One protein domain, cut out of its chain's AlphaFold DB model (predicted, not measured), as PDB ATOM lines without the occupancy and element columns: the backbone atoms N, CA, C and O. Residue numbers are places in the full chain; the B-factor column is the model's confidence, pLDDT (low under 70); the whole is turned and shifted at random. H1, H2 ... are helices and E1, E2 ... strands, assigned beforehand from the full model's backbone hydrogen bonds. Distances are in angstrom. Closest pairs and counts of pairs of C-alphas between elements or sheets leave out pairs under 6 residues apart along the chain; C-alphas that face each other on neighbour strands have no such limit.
ATOM      1  N   SER A  26     169.852 146.882 183.470       95.19
ATOM      2  CA  SER A  26     170.375 145.688 184.154       95.19
ATOM      3  C   SER A  26     170.250 144.421 183.304       95.19
ATOM      4  O   SER A  26     171.181 143.618 183.236       95.19
ATOM      5  N   THR A  27     169.128 144.261 182.604       95.69
ATOM      6  CA  THR A  27     168.909 143.131 181.692       95.69
ATOM      7  C   THR A  27     169.718 143.305 180.413       95.69
ATOM      8  O   THR A  27     170.339 142.353 179.942       95.69
ATOM      9  N   THR A  28     169.769 144.528 179.880       95.81
ATOM     10  CA  THR A  28     170.566 144.845 178.694       95.81
ATOM     11  C   THR A  28     172.049 144.600 178.940       95.81
ATOM     12  O   THR A  28     172.690 143.934 178.131       95.81
ATOM     13  N   SER A  29     172.598 145.039 180.075       95.94
ATOM     14  CA  SER A  29     174.004 144.786 180.412       95.94
ATOM     15  C   SER A  29     174.313 143.296 180.567       95.94
ATOM     16  O   SER A  29     175.295 142.824 180.000       95.94
ATOM     17  N   ALA A  30     173.450 142.525 181.235       95.75
ATOM     18  CA  ALA A  30     173.611 141.073 181.333       95.75
ATOM     19  C   ALA A  30     173.593 140.384 179.956       95.75
ATOM     20  O   ALA A  30     174.409 139.500 179.686       95.75
ATOM     21  N   PHE A  31     172.684 140.803 179.072       96.00
ATOM     22  CA  PHE A  31     172.621 140.292 177.707       96.00
ATOM     23  C   PHE A  31     173.890 140.629 176.921       96.00
ATOM     24  O   PHE A  31     174.473 139.738 176.308       96.00
ATOM     25  N   VAL A  32     174.336 141.888 176.948       95.62
ATOM     26  CA  VAL A  32     175.537 142.336 176.228       95.62
ATOM     27  C   VAL A  32     176.765 141.572 176.710       95.62
ATOM     28  O   VAL A  32     177.518 141.058 175.890       95.62
ATOM     29  N   GLU A  33     176.954 141.449 178.021       95.62
ATOM     30  CA  GLU A  33     178.074 140.714 178.610       95.62
ATOM     31  C   GLU A  33     178.131 139.271 178.087       95.62
ATOM     32  O   GLU A  33     179.172 138.804 177.603       95.62
ATOM     33  N   ARG A  34     176.986 138.576 178.093       96.00
ATOM     34  CA  ARG A  34     176.902 137.209 177.578       96.00
ATOM     35  C   ARG A  34     177.118 137.150 176.066       96.00
ATOM     36  O   ARG A  34     177.947 136.377 175.600       96.00
ATOM     37  N   TYR A  35     176.432 137.997 175.308       95.38
ATOM     38  CA  TYR A  35     176.520 138.043 173.850       95.38
ATOM     39  C   TYR A  35     177.952 138.301 173.365       95.38
ATOM     40  O   TYR A  35     178.433 137.646 172.440       95.38
ATOM     41  N   ARG A  36     178.661 139.233 174.013       94.94
ATOM     42  CA  ARG A  36     180.055 139.563 173.697       94.94
ATOM     43  C   ARG A  36     181.011 138.432 174.081       94.94
ATOM     44  O   ARG A  36     181.883 138.106 173.282       94.94
ATOM     45  N   SER A  37     180.830 137.798 175.245       95.12
ATOM     46  CA  SER A  37     181.679 136.665 175.669       95.12
ATOM     47  C   SER A  37     181.522 135.418 174.790       95.12
ATOM     48  O   SER A  37     182.466 134.647 174.648       95.12
ATOM     49  N   GLU A  38     180.378 135.261 174.121       96.56
ATOM     50  CA  GLU A  38     180.153 134.236 173.091       96.56
ATOM     51  C   GLU A  38     180.665 134.647 171.693       96.56
ATOM     52  O   GLU A  38     180.435 133.949 170.705       96.56
ATOM     53  N   GLY A  39     181.383 135.771 171.583       94.00
ATOM     54  CA  GLY A  39     181.988 136.246 170.336       94.00
ATOM     55  C   GLY A  39     181.063 137.088 169.455       94.00
ATOM     56  O   GLY A  39     181.411 137.381 168.307       94.00
ATOM     57  N   GLY A  40     179.901 137.504 169.962       93.56
ATOM     58  CA  GLY A  40     178.968 138.378 169.262       93.56
ATOM     59  C   GLY A  40     179.567 139.757 168.969       93.56
ATOM     60  O   GLY A  40     179.977 140.485 169.870       93.56
ATOM     61  N   LYS A  41     179.591 140.167 167.697       90.56
ATOM     62  CA  LYS A  41     180.206 141.436 167.241       90.56
ATOM     63  C   LYS A  41     179.224 142.415 166.607       90.56
ATOM     64  O   LYS A  41     179.627 143.489 166.176       90.56
ATOM     65  N   ALA A  42     177.946 142.058 166.550       90.94
ATOM     66  CA  ALA A  42     176.946 142.897 165.914       90.94
ATOM     67  C   ALA A  42     176.718 144.211 166.685       90.94
ATOM     68  O   ALA A  42     177.003 144.294 167.889       90.94
ATOM     69  N   HIS A  43     176.207 145.228 165.984       91.56
ATOM     70  CA  HIS A  43     175.633 146.407 166.632       91.56
ATOM     71  C   HIS A  43     174.367 146.009 167.386       91.56
ATOM     72  O   HIS A  43     173.611 145.151 166.935       91.56
ATOM     73  N   LEU A  44     174.137 146.631 168.534       94.12
ATOM     74  CA  LEU A  44     172.978 146.346 169.372       94.12
ATOM     75  C   LEU A  44     172.152 147.614 169.484       94.12
ATOM     76  O   LEU A  44     172.694 148.651 169.840       94.12
ATOM     77  N   PHE A  45     170.864 147.537 169.175       95.12
ATOM     78  CA  PHE A  45     169.955 148.677 169.235       95.12
ATOM     79  C   PHE A  45     169.088 148.561 170.480       95.12
ATOM     80  O   PHE A  45     168.518 147.499 170.718       95.12
ATOM     81  N   THR A  46     168.968 149.632 171.253       94.94
ATOM     82  CA  THR A  46     168.173 149.667 172.485       94.94
ATOM     83  C   THR A  46     167.407 150.990 172.607       94.94
ATOM     84  O   THR A  46     167.877 152.018 172.113       94.94
ATOM     85  N   PRO A  47     166.224 151.009 173.243       94.88
ATOM     86  CA  PRO A  47     165.579 152.253 173.657       94.88
ATOM     87  C   PRO A  47     166.361 152.958 174.781       94.88
ATOM     88  O   PRO A  47     167.239 152.357 175.408       94.88
ATOM     89  N   SER A  48     165.991 154.211 175.071       93.62
ATOM     90  CA  SER A  48     166.548 155.035 176.158       93.62
ATOM     91  C   SER A  48     166.411 154.424 177.556       93.62
ATOM     92  O   SER A  48     167.130 154.826 178.462       93.62
ATOM     93  N   SER A  49     165.545 153.418 177.746       92.31
ATOM     94  CA  SER A  49     165.427 152.689 179.018       92.31
ATOM     95  C   SER A  49     166.672 151.873 179.385       92.31
ATOM     96  O   SER A  49     166.782 151.420 180.527       92.31
ATOM     97  N   ALA A  50     167.595 151.659 178.442       93.38
ATOM     98  CA  ALA A  50     168.942 151.190 178.738       93.38
ATOM     99  C   ALA A  50     169.893 152.393 178.808       93.38
ATOM    100  O   ALA A  50     170.548 152.754 177.828       93.38
ATOM    101  N   ASP A  51     169.931 153.011 179.983       91.44
ATOM    102  CA  ASP A  51     170.756 154.177 180.287       91.44
ATOM    103  C   ASP A  51     172.242 153.819 180.156       91.44
ATOM    104  O   ASP A  51     172.732 152.847 180.740       91.44
ATOM    105  N   VAL A  52     172.962 154.580 179.337       91.50
ATOM    106  CA  VAL A  52     174.332 154.245 178.937       91.50
ATOM    107  C   VAL A  52     175.323 154.367 180.090       91.50
ATOM    108  O   VAL A  52     176.290 153.607 180.147       91.50
ATOM    109  N   GLU A  53     175.056 155.268 181.030       91.75
ATOM    110  CA  GLU A  53     175.822 155.452 182.254       91.75
ATOM    111  C   GLU A  53     175.620 154.283 183.225       91.75
ATOM    112  O   GLU A  53     176.561 153.882 183.904       91.75
ATOM    113  N   GLN A  54     174.432 153.678 183.273       92.12
ATOM    114  CA  GLN A  54     174.212 152.431 184.013       92.12
ATOM    115  C   GLN A  54     174.832 151.219 183.313       92.12
ATOM    116  O   GLN A  54     175.366 150.329 183.975       92.12
ATOM    117  N   LEU A  55     174.782 151.166 181.980       93.56
ATOM    118  CA  LEU A  55     175.424 150.094 181.218       93.56
ATOM    119  C   LEU A  55     176.944 150.078 181.441       93.56
ATOM    120  O   LEU A  55     177.515 149.005 181.648       93.56
ATOM    121  N   SER A  56     177.590 151.248 181.463       91.69
ATOM    122  CA  SER A  56     179.045 151.374 181.642       91.69
ATOM    123  C   SER A  56     179.545 150.986 183.039       91.69
ATOM    124  O   SER A  56     180.724 150.683 183.197       91.69
ATOM    125  N   GLN A  57     178.671 150.926 184.049       91.50
ATOM    126  CA  GLN A  57     179.037 150.438 185.387       91.50
ATOM    127  C   GLN A  57     179.322 148.931 185.413       91.50
ATOM    128  O   GLN A  57     180.040 148.457 186.291       91.50
ATOM    129  N   ARG A  58     178.744 148.171 184.473       93.38
ATOM    130  CA  ARG A  58     178.912 146.713 184.375       93.38
ATOM    131  C   ARG A  58     179.751 146.290 183.174       93.38
ATOM    132  O   ARG A  58     180.416 145.262 183.235       93.38
ATOM    133  N   LEU A  59     179.686 147.044 182.083       94.00
ATOM    134  CA  LEU A  59     180.310 146.687 180.817       94.00
ATOM    135  C   LEU A  59     181.587 147.491 180.584       94.00
ATOM    136  O   LEU A  59     181.596 148.714 180.708       94.00
ATOM    137  N   GLY A  60     182.648 146.807 180.155       92.94
ATOM    138  CA  GLY A  60     183.870 147.466 179.697       92.94
ATOM    139  C   GLY A  60     183.697 148.162 178.341       92.94
ATOM    140  O   GLY A  60     182.758 147.881 177.590       92.94
ATOM    141  N   GLU A  61     184.649 149.030 177.984       92.44
ATOM    142  CA  GLU A  61     184.629 149.801 176.727       92.44
ATOM    143  C   GLU A  61     184.449 148.917 175.481       92.44
ATOM    144  O   GLU A  61     183.666 149.244 174.587       92.44
ATOM    145  N   GLU A  62     185.127 147.763 175.436       91.31
ATOM    146  CA  GLU A  62     185.030 146.822 174.316       91.31
ATOM    147  C   GLU A  62     183.611 146.254 174.163       91.31
ATOM    148  O   GLU A  62     183.085 146.167 173.052       91.31
ATOM    149  N   GLN A  63     182.967 145.897 175.277       94.12
ATOM    150  CA  GLN A  63     181.626 145.314 175.271       94.12
ATOM    151  C   GLN A  63     180.571 146.347 174.864       94.12
ATOM    152  O   GLN A  63     179.634 146.017 174.130       94.12
ATOM    153  N   MET A  64     180.762 147.593 175.310       94.12
ATOM    154  CA  MET A  64     179.891 148.737 175.041       94.12
ATOM    155  C   MET A  64     179.940 149.210 173.586       94.12
ATOM    156  O   MET A  64     178.970 149.773 173.079       94.12
ATOM    157  N   ARG A  65     181.061 148.991 172.893       93.81
ATOM    158  CA  ARG A  65     181.262 149.446 171.517       93.81
ATOM    159  C   ARG A  65     180.134 148.975 170.591       93.81
ATOM    160  O   ARG A  65     179.797 147.791 170.531       93.81
ATOM    161  N   GLY A  66     179.592 149.908 169.807       92.44
ATOM    162  CA  GLY A  66     178.564 149.622 168.802       92.44
ATOM    163  C   GLY A  66     177.160 149.400 169.371       92.44
ATOM    164  O   GLY A  66     176.278 148.962 168.631       92.44
ATOM    165  N   ILE A  67     176.939 149.686 170.658       94.81
ATOM    166  CA  ILE A  67     175.590 149.853 171.201       94.81
ATOM    167  C   ILE A  67     175.036 151.184 170.685       94.81
ATOM    168  O   ILE A  67     175.669 152.232 170.831       94.81
ATOM    169  N   VAL A  68     173.865 151.119 170.062       94.88
ATOM    170  CA  VAL A  68     173.087 152.236 169.536       94.88
ATOM    171  C   VAL A  68     171.861 152.421 170.418       94.88
ATOM    172  O   VAL A  68     171.138 151.462 170.688       94.88
ATOM    173  N   ILE A  69     171.609 153.650 170.851       94.88
ATOM    174  CA  ILE A  69     170.548 153.975 171.800       94.88
ATOM    175  C   ILE A  69     169.643 155.036 171.186       94.88
ATOM    176  O   ILE A  69     170.122 156.079 170.744       94.88
ATOM    177  N   ALA A  70     168.339 154.775 171.166       95.25
ATOM    178  CA  ALA A  70     167.339 155.770 170.797       95.25
ATOM    179  C   ALA A  70     167.062 156.689 171.994       95.25
ATOM    180  O   ALA A  70     166.313 156.329 172.899       95.25
ATOM    181  N   GLN A  71     167.707 157.853 172.003       95.12
ATOM    182  CA  GLN A  71     167.616 158.873 173.042       95.12
ATOM    183  C   GLN A  71     166.353 159.712 172.875       95.12
ATOM    184  O   GLN A  71     166.037 160.146 171.770       95.12
ATOM    185  N   VAL A  72     165.670 159.990 173.985       94.88
ATOM    186  CA  VAL A  72     164.443 160.814 174.032       94.88
ATOM    187  C   VAL A  72     164.706 162.256 174.488       94.88
ATOM    188  O   VAL A  72     163.794 163.081 174.579       94.88
ATOM    189  N   THR A  73     165.977 162.579 174.734       93.88
ATOM    190  CA  THR A  73     166.454 163.909 175.113       93.88
ATOM    191  C   THR A  73     167.692 164.297 174.306       93.88
ATOM    192  O   THR A  73     168.431 163.423 173.838       93.88
ATOM    193  N   VAL A 160     163.379 162.128 169.125       94.25
ATOM    194  CA  VAL A 160     164.247 160.951 169.133       94.25
ATOM    195  C   VAL A 160     165.537 161.281 168.396       94.25
ATOM    196  O   VAL A 160     165.508 161.742 167.257       94.25
ATOM    197  N   GLU A 161     166.669 160.977 169.020       92.31
ATOM    198  CA  GLU A 161     167.981 160.967 168.378       92.31
ATOM    199  C   GLU A 161     168.673 159.627 168.608       92.31
ATOM    200  O   GLU A 161     168.564 159.030 169.675       92.31
ATOM    201  N   LEU A 162     169.418 159.145 167.616       93.69
ATOM    202  CA  LEU A 162     170.243 157.955 167.793       93.69
ATOM    203  C   LEU A 162     171.617 158.363 168.311       93.69
ATOM    204  O   LEU A 162     172.295 159.187 167.701       93.69
ATOM    205  N   SER A 163     172.049 157.739 169.401       93.06
ATOM    206  CA  SER A 163     173.429 157.806 169.857       93.06
ATOM    207  C   SER A 163     174.120 156.462 169.673       93.06
ATOM    208  O   SER A 163     173.485 155.415 169.748       93.06
ATOM    209  N   ILE A 164     175.424 156.472 169.414       93.81
ATOM    210  CA  ILE A 164     176.247 155.264 169.330       93.81
ATOM    211  C   ILE A 164     177.424 155.362 170.292       93.81
ATOM    212  O   ILE A 164     178.077 156.405 170.399       93.81
ATOM    213  N   VAL A 165     177.722 154.263 170.979       93.06
ATOM    214  CA  VAL A 165     178.930 154.149 171.794       93.06
ATOM    215  C   VAL A 165     180.114 153.796 170.897       93.06
ATOM    216  O   VAL A 165     180.138 152.755 170.229       93.06
ATOM    217  N   ASN A 166     181.095 154.694 170.846       88.19
ATOM    218  CA  ASN A 166     182.267 154.549 169.993       88.19
ATOM    219  C   ASN A 166     183.314 153.584 170.588       88.19
ATOM    220  O   ASN A 166     183.125 152.996 171.648       88.19
ATOM    221  N   ALA A 167     184.442 153.423 169.892       82.38
ATOM    222  CA  ALA A 167     185.519 152.527 170.317       82.38
ATOM    223  C   ALA A 167     186.232 152.941 171.620       82.38
ATOM    224  O   ALA A 167     186.965 152.132 172.165       82.38
ATOM    225  N   LEU A 168     186.020 154.171 172.099       81.38
ATOM    226  CA  LEU A 168     186.563 154.694 173.360       81.38
ATOM    227  C   LEU A 168     185.515 154.653 174.489       81.38
ATOM    228  O   LEU A 168     185.609 155.430 175.434       81.38
ATOM    229  N   GLY A 169     184.429 153.889 174.322       77.25
ATOM    230  CA  GLY A 169     183.325 153.839 175.286       77.25
ATOM    231  C   GLY A 169     182.510 155.134 175.400       77.25
ATOM    232  O   GLY A 169     181.653 155.240 176.272       77.25
ATOM    233  N   LYS A 170     182.738 156.130 174.531       82.19
ATOM    234  CA  LYS A 170     182.055 157.431 174.593       82.19
ATOM    235  C   LYS A 170     180.823 157.467 173.704       82.19
ATOM    236  O   LYS A 170     180.859 157.039 172.549       82.19
ATOM    237  N   VAL A 171     179.767 158.084 174.221       84.69
ATOM    238  CA  VAL A 171     178.533 158.342 173.480       84.69
ATOM    239  C   VAL A 171     178.766 159.414 172.421       84.69
ATOM    240  O   VAL A 171     179.327 160.482 172.691       84.69
ATOM    241  N   LYS A 172     178.309 159.141 171.202       82.62
ATOM    242  CA  LYS A 172     178.254 160.096 170.099       82.62
ATOM    243  C   LYS A 172     176.826 160.165 169.569       82.62
ATOM    244  O   LYS A 172     176.307 159.161 169.097       82.62
ATOM    245  N   GLN A 173     176.234 161.351 169.681       74.69
ATOM    246  CA  GLN A 173     175.103 161.817 168.870       74.69
ATOM    247  C   GLN A 173     175.651 162.622 167.700       74.69
ATOM    248  O   GLN A 173     176.676 163.323 167.928       74.69
TER     249      GLN A 173
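AT A GLANCE: This is residues 26 to 73 and 160 to 173 of the 173 residues of the protein "Peripla_BP_6 domain-containing protein" of Acidovorax cavernicola (UniProt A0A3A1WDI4). Look for a small three-stranded sheet beside a triangle of three helices, in which the long H1 packs on two short helices, H2 and H3, that only graze the sheet. After E3 the last residues fold back, and residues 171 to 172 pair antiparallel with residues 164 to 165. The 62 printed residues include H1 E1 H2 H3 E2 E3 in that order; the class is mixed, helices and strands, and the sheet, E1 E2 E3, is mixed. The whole is compact, radius of gyration of the C-alphas 10.5 A, spanning 32 by 22 by 19 A.

HOW THE PARTS SIT: Start with H1, residues 26 to 37: its residues 26 to 29 alone touch H2, residues 52 to 56, closest C-alphas Ser 29 and Leu 55, 5.6 A. Its residues 32 to 36 alone touch H3, residues 61 to 64, closest C-alphas Arg 36 and Gln 63, 6.2 A. E1, residues 44 to 47, is parallel to E2, residues 67 to 71, at 20 degrees; find N 68 and O 44 at 2.7 A. E1, H2 H3, E2 form a strand-helix-strand unit, parallel neighbour strands with helices between, its crossover right-handed. E3, residues 161 to 165, is antiparallel to E2, with N 71 and O 161 at 2.7 A. Every O i to N i+4 pair is within hydrogen-bond range in H1 and H2; H3 is too short for one.

IN THESE COORDINATES: Find C-alpha 26 at (170.375, 145.688, 184.154); H1 runs 16.8 A from there. E1 spans 10.4 A, H2 6.1 A, H3 5.1 A and E2 12.2 A. E3 runs 13.3 A to C-alpha 165 at (178.930, 154.149, 171.794).

THE WHOLE: The farthest C-alphas, Glu 38 and Thr 73, are 32.7 A apart. Residues 74 to 159 are not printed; C-alphas 73 and 160 are 7.0 A apart across this cut. Of the links printed whole, none is long. No printed residue is under 70 in pLDDT.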